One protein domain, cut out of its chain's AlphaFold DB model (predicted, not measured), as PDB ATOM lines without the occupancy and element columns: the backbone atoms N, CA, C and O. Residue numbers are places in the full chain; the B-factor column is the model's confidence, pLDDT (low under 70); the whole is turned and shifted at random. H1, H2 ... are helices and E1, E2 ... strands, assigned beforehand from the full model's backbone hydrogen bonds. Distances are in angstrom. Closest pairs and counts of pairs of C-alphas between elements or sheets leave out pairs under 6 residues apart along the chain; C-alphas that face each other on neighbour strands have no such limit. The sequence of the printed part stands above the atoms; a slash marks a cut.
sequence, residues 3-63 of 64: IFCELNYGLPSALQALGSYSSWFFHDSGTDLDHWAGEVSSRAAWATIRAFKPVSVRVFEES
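AT A GLANCE: This is residues 3 to 63 of the 64 residues of an uncharacterized protein of Streptomyces griseoflavus (UniProt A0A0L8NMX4). Two antiparallel strands, E1 and E2, form a narrow ribbon along one long side of a loosely built, open frame; H2 and H3, one after the other, make the opposite long side, and the short H1 sits at the end where H3 lies. The unnamed stretch of residues 17 to 32 runs back along the length of the frame from H1 to H2, and residues 29 to 35 stick out at the far end. The printed part has 61 residues, with three named helices and two named strands in the order E1, H1, H2, H3, E2; the sheet's order is E1 - E2, and the class is mixed, helices and strands. The whole is only just loose, close to compact, with a radius of gyration of the C-alphas of 12.9 A, and it spans 35 by 27 by 18 A.

IN THESE COORDINATES: The sheet holds E1, residues 3 to 8, 16.4 A long from C-alpha 3 at (193.103, 111.643, 104.873), and E2, residues 56 to 62, 19.1 A long and ending with C-alpha 62 at (192.128, 112.772, 98.563). H2, residues 33 to 41, is the longest helix, 11.8 A from C-alpha 33 at (188.730, 109.580, 118.102) to C-alpha 41. H3, residues 44 to 49, measures 9.0 A, and H1, residues 13 to 16, measures 5.2 A.

HOW THE PARTS SIT: E1 and E2 are antiparallel neighbours, with 159 degrees between their directions. The C-alphas of Ile 3 and Glu 61 face each other at 4.6 A, and those of Asn 8 and Ser 56 at 5.2 A. N 4 and O 60, at 2.8 A, and N 58 and O 6, at 3.0 A, are within hydrogen-bond range. H2 is apart from both strands, and H3 is apart from E1. H1 and H3 only just touch, with 3 pairs of C-alphas within 8 A, the closest being those of Leu 15 and Ile 49, 7.5 A apart. H2 and H3 meet only through their link. H1 is apart from H2 and from E2. In H2 every O i to N i+4 pair is within hydrogen-bond range, in H3 1 of 2; H1 is too short for such a pair.

THE WHOLE: The two C-alphas farthest apart are those of Ser 13 and Ser 63, 35.8 A, while the first and last printed C-alphas, of Ile 3 and Ser 63, are 9.0 A apart. The printed part has no cut. The link from H1 to H2 is long, with 16 residues; those from E1 to H1 and from H2 to H3 are tight, and that from H3 to E2 is short. The mean pLDDT of the printed part is 70.7, and residues 10 to 31 and residue 33 of this model are under 70.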
ATOM      1  N   ILE A   3     191.690 111.939 104.633       77.62
ATOM      2  CA  ILE A   3     193.103 111.643 104.873       77.62
ATOM      3  C   ILE A   3     193.272 110.132 104.929       77.62
ATOM      4  O   ILE A   3     192.637 109.455 105.737       77.62
ATOM      5  N   PHE A   4     194.157 109.625 104.080       77.44
ATOM      6  CA  PHE A   4     194.515 108.220 104.000       77.44
ATOM      7  C   PHE A   4     195.871 108.001 104.662       77.44
ATOM      8  O   PHE A   4     196.814 108.767 104.454       77.44
ATOM      9  N   CYS A   5     195.967 106.937 105.456       79.69
ATOM     10  CA  CYS A   5     197.211 106.460 106.044       79.69
ATOM     11  C   CYS A   5     197.390 104.987 105.674       79.69
ATOM     12  O   CYS A   5     196.644 104.124 106.136       79.69
ATOM     13  N   GLU A   6     198.377 104.704 104.830       81.44
ATOM     14  CA  GLU A   6     198.728 103.355 104.398       81.44
ATOM     15  C   GLU A   6     199.975 102.868 105.140       81.44
ATOM     16  O   GLU A   6     201.037 103.501 105.099       81.44
ATOM     17  N   LEU A   7     199.856 101.707 105.788       78.06
ATOM     18  CA  LEU A   7     200.955 101.009 106.452       78.06
ATOM     19  C   LEU A   7     201.289  99.741 105.666       78.06
ATOM     20  O   LEU A   7     200.516  98.784 105.666       78.06
ATOM     21  N   ASN A   8     202.456  99.710 105.029       76.12
ATOM     22  CA  ASN A   8     202.920  98.530 104.312       76.12
ATOM     23  C   ASN A   8     203.817  97.712 105.230       76.12
ATOM     24  O   ASN A   8     204.868  98.182 105.667       76.12
ATOM     25  N   TYR A   9     203.435  96.471 105.491       73.69
ATOM     26  CA  TYR A   9     204.292  95.502 106.158       73.69
ATOM     27  C   TYR A   9     204.939  94.631 105.079       73.69
ATOM     28  O   TYR A   9     204.292  94.271 104.096       73.69
ATOM     29  N   GLY A  10     206.218  94.272 105.246       67.69
ATOM     30  CA  GLY A  10     206.763  93.135 104.494       67.69
ATOM     31  C   GLY A  10     205.897  91.896 104.762       67.69
ATOM     32  O   GLY A  10     205.074  91.921 105.672       67.69
ATOM     33  N   LEU A  11     206.056  90.802 104.022       65.69
ATOM     34  CA  LEU A  11     205.272  89.576 104.238       65.69
ATOM     35  C   LEU A  11     205.995  88.562 105.164       65.69
ATOM     36  O   LEU A  11     206.465  87.540 104.663       65.69
ATOM     37  N   PRO A  12     206.103  88.745 106.502       64.25
ATOM     38  CA  PRO A  12     206.319  87.629 107.409       64.25
ATOM     39  C   PRO A  12     205.174  86.625 107.281       64.25
ATOM     40  O   PRO A  12     204.002  87.006 107.238       64.25
ATOM     41  N   SER A  13     205.500  85.336 107.316       65.69
ATOM     42  CA  SER A  13     204.525  84.235 107.391       65.69
ATOM     43  C   SER A  13     203.478  84.434 108.499       65.69
ATOM     44  O   SER A  13     202.323  84.053 108.335       65.69
ATOM     45  N   ALA A  14     203.851  85.106 109.593       62.28
ATOM     46  CA  ALA A  14     202.960  85.457 110.698       62.28
ATOM     47  C   ALA A  14     201.824  86.429 110.317       62.28
ATOM     48  O   ALA A  14     200.745  86.341 110.895       62.28
ATOM     49  N   LEU A  15     202.032  87.330 109.347       63.31
ATOM     50  CA  LEU A  15     200.976  88.230 108.864       63.31
ATOM     51  C   LEU A  15     200.048  87.538 107.859       63.31
ATOM     52  O   LEU A  15     198.863  87.851 107.825       63.31
ATOM     53  N   GLN A  16     200.533  86.537 107.112       65.25
ATOM     54  CA  GLN A  16     199.675  85.721 106.235       65.25
ATOM     55  C   GLN A  16     198.619  84.930 107.029       65.25
ATOM     56  O   GLN A  16     197.510  84.712 106.543       65.25
ATOM     57  N   ALA A  17     198.935  84.547 108.273       64.12
ATOM     58  CA  ALA A  17     198.023  83.838 109.171       64.12
ATOM     59  C   ALA A  17     196.845  84.698 109.674       64.12
ATOM     60  O   ALA A  17     195.860  84.145 110.157       64.12
ATOM     61  N   LEU A  18     196.911  86.030 109.537       64.50
ATOM     62  CA  LEU A  18     195.809  86.941 109.882       64.50
ATOM     63  C   LEU A  18     194.711  86.992 108.798       64.50
ATOM     64  O   LEU A  18     193.743  87.737 108.939       64.50
ATOM     65  N   GLY A  19     194.845  86.189 107.735       57.34
ATOM     66  CA  GLY A  19     194.034  86.281 106.525       57.34
ATOM     67  C   GLY A  19     194.600  87.338 105.581       57.34
ATOM     68  O   GLY A  19     195.182  88.329 106.016       57.34
ATOM     69  N   SER A  20     194.454  87.123 104.271       53.44
ATOM     70  CA  SER A  20     194.949  88.031 103.226       53.44
ATOM     71  C   SER A  20     194.104  89.310 103.142       53.44
ATOM     72  O   SER A  20     193.524  89.620 102.106       53.44
ATOM     73  N   TYR A  21     193.999  90.050 104.238       53.62
ATOM     74  CA  TYR A  21     193.451  91.395 104.242       53.62
ATOM     75  C   TYR A  21     194.595  92.345 103.890       53.62
ATOM     76  O   TYR A  21     195.348  92.788 104.749       53.62
ATOM     77  N   SER A  22     194.775  92.598 102.593       50.94
ATOM     78  CA  SER A  22     195.787  93.535 102.089       50.94
ATOM     79  C   SER A  22     195.402  94.999 102.303       50.94
ATOM     80  O   SER A  22     196.223  95.881 102.068       50.94
ATOM     81  N   SER A  23     194.166  95.266 102.726       51.62
ATOM     82  CA  SER A  23     193.684  96.608 103.011       51.62
ATOM     83  C   SER A  23     192.532  96.561 104.012       51.62
ATOM     84  O   SER A  23     191.664  95.687 103.930       51.62
ATOM     85  N   TRP A  24     192.523  97.501 104.955       56.91
ATOM     86  CA  TRP A  24     191.418  97.712 105.884       56.91
ATOM     87  C   TRP A  24     190.933  99.148 105.738       56.91
ATOM     88  O   TRP A  24     191.696 100.089 105.943       56.91
ATOM     89  N   PHE A  25     189.661  99.303 105.390       51.06
ATOM     90  CA  PHE A  25     189.008 100.601 105.288       51.06
ATOM     91  C   PHE A  25     188.204 100.842 106.561       51.06
ATOM     92  O   PHE A  25     187.439  99.975 106.991       51.06
ATOM     93  N   PHE A  26     188.373 102.013 107.168       55.56
ATOM     94  CA  PHE A  26     187.617 102.413 108.349       55.56
ATOM     95  C   PHE A  26     186.918 103.729 108.034       55.56
ATOM     96  O   PHE A  26     187.569 104.731 107.755       55.56
ATOM     97  N   HIS A  27     185.588 103.711 108.037       50.84
ATOM     98  CA  HIS A  27     184.799 104.930 107.944       50.84
ATOM     99  C   HIS A  27     184.739 105.592 109.319       50.84
ATOM    100  O   HIS A  27     184.611 104.901 110.330       50.84
ATOM    101  N   ASP A  28     184.816 106.921 109.335       54.28
ATOM    102  CA  ASP A  28     184.461 107.719 110.503       54.28
ATOM    103  C   ASP A  28     183.013 107.386 110.891       54.28
ATOM    104  O   ASP A  28     182.067 107.698 110.167       54.28
ATOM    105  N   SER A  29     182.841 106.671 112.002       61.44
ATOM    106  CA  SER A  29     181.533 106.322 112.556       61.44
ATOM    107  C   SER A  29     180.897 107.480 113.335       61.44
ATOM    108  O   SER A  29     179.866 107.279 113.978       61.44
ATOM    109  N   GLY A  30     181.505 108.676 113.325       63.81
ATOM    110  CA  GLY A  30     181.099 109.824 114.139       63.81
ATOM    111  C   GLY A  30     181.398 109.632 115.628       63.81
ATOM    112  O   GLY A  30     180.776 110.265 116.478       63.81
ATOM    113  N   THR A  31     182.290 108.698 115.959       61.34
ATOM    114  CA  THR A  31     182.663 108.350 117.335       61.34
ATOM    115  C   THR A  31     183.921 109.114 117.726       61.34
ATOM    116  O   THR A  31     184.794 109.314 116.888       61.34
ATOM    117  N   ASP A  32     184.020 109.525 118.993       76.12
ATOM    118  CA  ASP A  32     185.214 110.181 119.538       76.12
ATOM    119  C   ASP A  32     186.493 109.410 119.160       76.12
ATOM    120  O   ASP A  32     186.550 108.183 119.294       76.12
ATOM    121  N   LEU A  33     187.499 110.136 118.663       68.50
ATOM    122  CA  LEU A  33     188.730 109.580 118.102       68.50
ATOM    123  C   LEU A  33     189.485 108.744 119.138       68.50
ATOM    124  O   LEU A  33     190.032 107.700 118.788       68.50
ATOM    125  N   ASP A  34     189.469 109.160 120.405       75.94
ATOM    126  CA  ASP A  34     190.132 108.435 121.490       75.94
ATOM    127  C   ASP A  34     189.412 107.119 121.807       75.94
ATOM    128  O   ASP A  34     190.043 106.068 121.954       75.94
ATOM    129  N   HIS A  35     188.077 107.147 121.836       72.56
ATOM    130  CA  HIS A  35     187.260 105.948 122.016       72.56
ATOM    131  C   HIS A  35     187.441 104.970 120.847       72.56
ATOM    132  O   HIS A  35     187.664 103.774 121.045       72.56
ATOM    133  N   TRP A  36     187.410 105.484 119.618       72.88
ATOM    134  CA  TRP A  36     187.672 104.705 118.414       72.88
ATOM    135  C   TRP A  36     189.090 104.111 118.414       72.88
ATOM    136  O   TRP A  36     189.255 102.922 118.138       72.88
ATOM    137  N   ALA A  37     190.110 104.890 118.783       73.38
ATOM    138  CA  ALA A  37     191.488 104.416 118.876       73.38
ATOM    139  C   ALA A  37     191.637 103.311 119.937       73.38
ATOM    140  O   ALA A  37     192.358 102.331 119.717       73.38
ATOM    141  N   GLY A  38     190.914 103.419 121.056       78.94
ATOM    142  CA  GLY A  38     190.812 102.371 122.073       78.94
ATOM    143  C   GLY A  38     190.248 101.063 121.510       78.94
ATOM    144  O   GLY A  38     190.902 100.021 121.590       78.94
ATOM    145  N   GLU A  39     189.089 101.126 120.857       76.56
ATOM    146  CA  GLU A  39     188.415  99.965 120.254       76.56
ATOM    147  C   GLU A  39     189.215  99.327 119.112       76.56
ATOM    148  O   GLU A  39     189.207  98.108 118.919       76.56
ATOM    149  N   VAL A  40     189.931 100.134 118.328       73.00
ATOM    150  CA  VAL A  40     190.819  99.623 117.284       73.00
ATOM    151  C   VAL A  40     192.018  98.930 117.923       73.00
ATOM    152  O   VAL A  40     192.286  97.782 117.579       73.00
ATOM    153  N   SER A  41     192.706  99.569 118.873       73.75
ATOM    154  CA  SER A  41     193.949  99.060 119.478       73.75
ATOM    155  C   SER A  41     193.777  97.827 120.380       73.75
ATOM    156  O   SER A  41     194.771  97.134 120.653       73.75
ATOM    157  N   SER A  42     192.544  97.527 120.807       79.44
ATOM    158  CA  SER A  42     192.185  96.351 121.610       79.44
ATOM    159  C   SER A  42     192.046  95.060 120.788       79.44
ATOM    160  O   SER A  42     192.099  93.961 121.346       79.44
ATOM    161  N   ARG A  43     191.921  95.149 119.454       77.88
ATOM    162  CA  ARG A  43     191.774  93.967 118.587       77.88
ATOM    163  C   ARG A  43     193.040  93.109 118.605       77.88
ATOM    164  O   ARG A  43     194.146  93.612 118.403       77.88
ATOM    165  N   ALA A  44     192.871  91.791 118.734       74.62
ATOM    166  CA  ALA A  44     193.974  90.826 118.828       74.62
ATOM    167  C   ALA A  44     194.981  90.913 117.662       74.62
ATOM    168  O   ALA A  44     196.176  90.714 117.865       74.62
ATOM    169  N   ALA A  45     194.522  91.290 116.461       72.44
ATOM    170  CA  ALA A  45     195.384  91.508 115.300       72.44
ATOM    171  C   ALA A  45     196.496  92.542 115.562       72.44
ATOM    172  O   ALA A  45     197.619  92.356 115.098       72.44
ATOM    173  N   TRP A  46     196.243  93.585 116.364       73.50
ATOM    174  CA  TRP A  46     197.264  94.586 116.684       73.50
ATOM    175  C   TRP A  46     198.362  94.064 117.596       73.50
ATOM    176  O   TRP A  46     199.478  94.559 117.513       73.50
ATOM    177  N   ALA A  47     198.108  93.056 118.434       74.81
ATOM    178  CA  ALA A  47     199.186  92.421 119.192       74.81
ATOM    179  C   ALA A  47     200.233  91.813 118.244       74.81
ATOM    180  O   ALA A  47     201.431  91.990 118.456       74.81
ATOM    181  N   THR A  48     199.772  91.191 117.156       73.19
ATOM    182  CA  THR A  48     200.630  90.648 116.100       73.19
ATOM    183  C   THR A  48     201.259  91.763 115.268       73.19
ATOM    184  O   THR A  48     202.473  91.785 115.112       73.19
ATOM    185  N   ILE A  49     200.468  92.725 114.779       72.94
ATOM    186  CA  ILE A  49     200.949  93.809 113.905       72.94
ATOM    187  C   ILE A  49     201.980  94.700 114.618       72.94
ATOM    188  O   ILE A  49     203.001  95.021 114.020       72.94
ATOM    189  N   ARG A  50     201.780  95.043 115.902       73.25
ATOM    190  CA  ARG A  50     202.717  95.871 116.695       73.25
ATOM    191  C   ARG A  50     204.102  95.236 116.857       73.25
ATOM    192  O   ARG A  50     205.064  95.956 117.112       73.25
ATOM    193  N   ALA A  51     204.216  93.914 116.716       77.31
ATOM    194  CA  ALA A  51     205.502  93.219 116.746       77.31
ATOM    195  C   ALA A  51     206.314  93.412 115.451       77.31
ATOM    196  O   ALA A  51     207.514  93.138 115.430       77.31
ATOM    197  N   PHE A  52     205.683  93.904 114.380       73.69
ATOM    198  CA  PHE A  52     206.317  94.159 113.094       73.69
ATOM    199  C   PHE A  52     206.436  95.662 112.846       73.69
ATOM    200  O   PHE A  52     205.527  96.438 113.125       73.69
ATOM    201  N   LYS A  53     207.573  96.089 112.291       73.25
ATOM    202  CA  LYS A  53     207.721  97.464 111.807       73.25
ATOM    203  C   LYS A  53     207.241  97.535 110.356       73.25
ATOM    204  O   LYS A  53     207.666  96.689 109.563       73.25
ATOM    205  N   PRO A  54     206.389  98.512 109.995       76.00
ATOM    206  CA  PRO A  54     206.056  98.736 108.599       76.00
ATOM    207  C   PRO A  54     207.333  99.062 107.820       76.00
ATOM    208  O   PRO A  54     208.209  99.782 108.302       76.00
ATOM    209  N   VAL A  55     207.441  98.507 106.615       83.19
ATOM    210  CA  VAL A  55     208.538  98.796 105.684       83.19
ATOM    211  C   VAL A  55     208.340 100.147 105.003       83.19
ATOM    212  O   VAL A  55     209.315 100.778 104.604       83.19
ATOM    213  N   SER A  56     207.094 100.614 104.897       82.69
ATOM    214  CA  SER A  56     206.787 101.974 104.467       82.69
ATOM    215  C   SER A  56     205.468 102.474 105.055       82.69
ATOM    216  O   SER A  56     204.546 101.704 105.328       82.69
ATOM    217  N   VAL A  57     205.402 103.792 105.239       83.69
ATOM    218  CA  VAL A  57     204.211 104.531 105.662       83.69
ATOM    219  C   VAL A  57     203.958 105.612 104.621       83.69
ATOM    220  O   VAL A  57     204.886 106.346 104.272       83.69
ATOM    221  N   ARG A  58     202.731 105.711 104.106       84.81
ATOM    222  CA  ARG A  58     202.321 106.789 103.197       84.81
ATOM    223  C   ARG A  58     201.089 107.475 103.762       84.81
ATOM    224  O   ARG A  58     200.130 106.811 104.135       84.81
ATOM    225  N   VAL A  59     201.131 108.801 103.806       85.88
ATOM    226  CA  VAL A  59     199.991 109.638 104.178       85.88
ATOM    227  C   VAL A  59     199.691 110.536 102.995       85.88
ATOM    228  O   VAL A  59     200.605 111.174 102.468       85.88
ATOM    229  N   PHE A  60     198.443 110.551 102.549       83.94
ATOM    230  CA  PHE A  60     198.010 111.406 101.451       83.94
ATOM    231  C   PHE A  60     196.560 111.832 101.636       83.94
ATOM    232  O   PHE A  60     195.787 111.213 102.366       83.94
ATOM    233  N   GLU A  61     196.226 112.936 100.992       86.06
ATOM    234  CA  GLU A  61     194.916 113.561 101.056       86.06
ATOM    235  C   GLU A  61     194.216 113.368  99.713       86.06
ATOM    236  O   GLU A  61     194.807 113.624  98.662       86.06
ATOM    237  N   GLU A  62     192.967 112.909  99.749       85.38
ATOM    238  CA  GLU A  62     192.128 112.772  98.563       85.38
ATOM    239  C   GLU A  62     190.883 113.655  98.700       85.38
ATOM    240  O   GLU A  62     190.172 113.664  99.719       85.38
ATOM    241  N   SER A  63     190.621 114.428  97.647       74.19
ATOM    242  CA  SER A  63     189.358 115.135  97.483       74.19
ATOM    243  C   SER A  63     188.321 114.145  96.972       74.19
ATOM    244  O   SER A  63     188.426 113.680  95.843       74.19
TER     245      SER A  63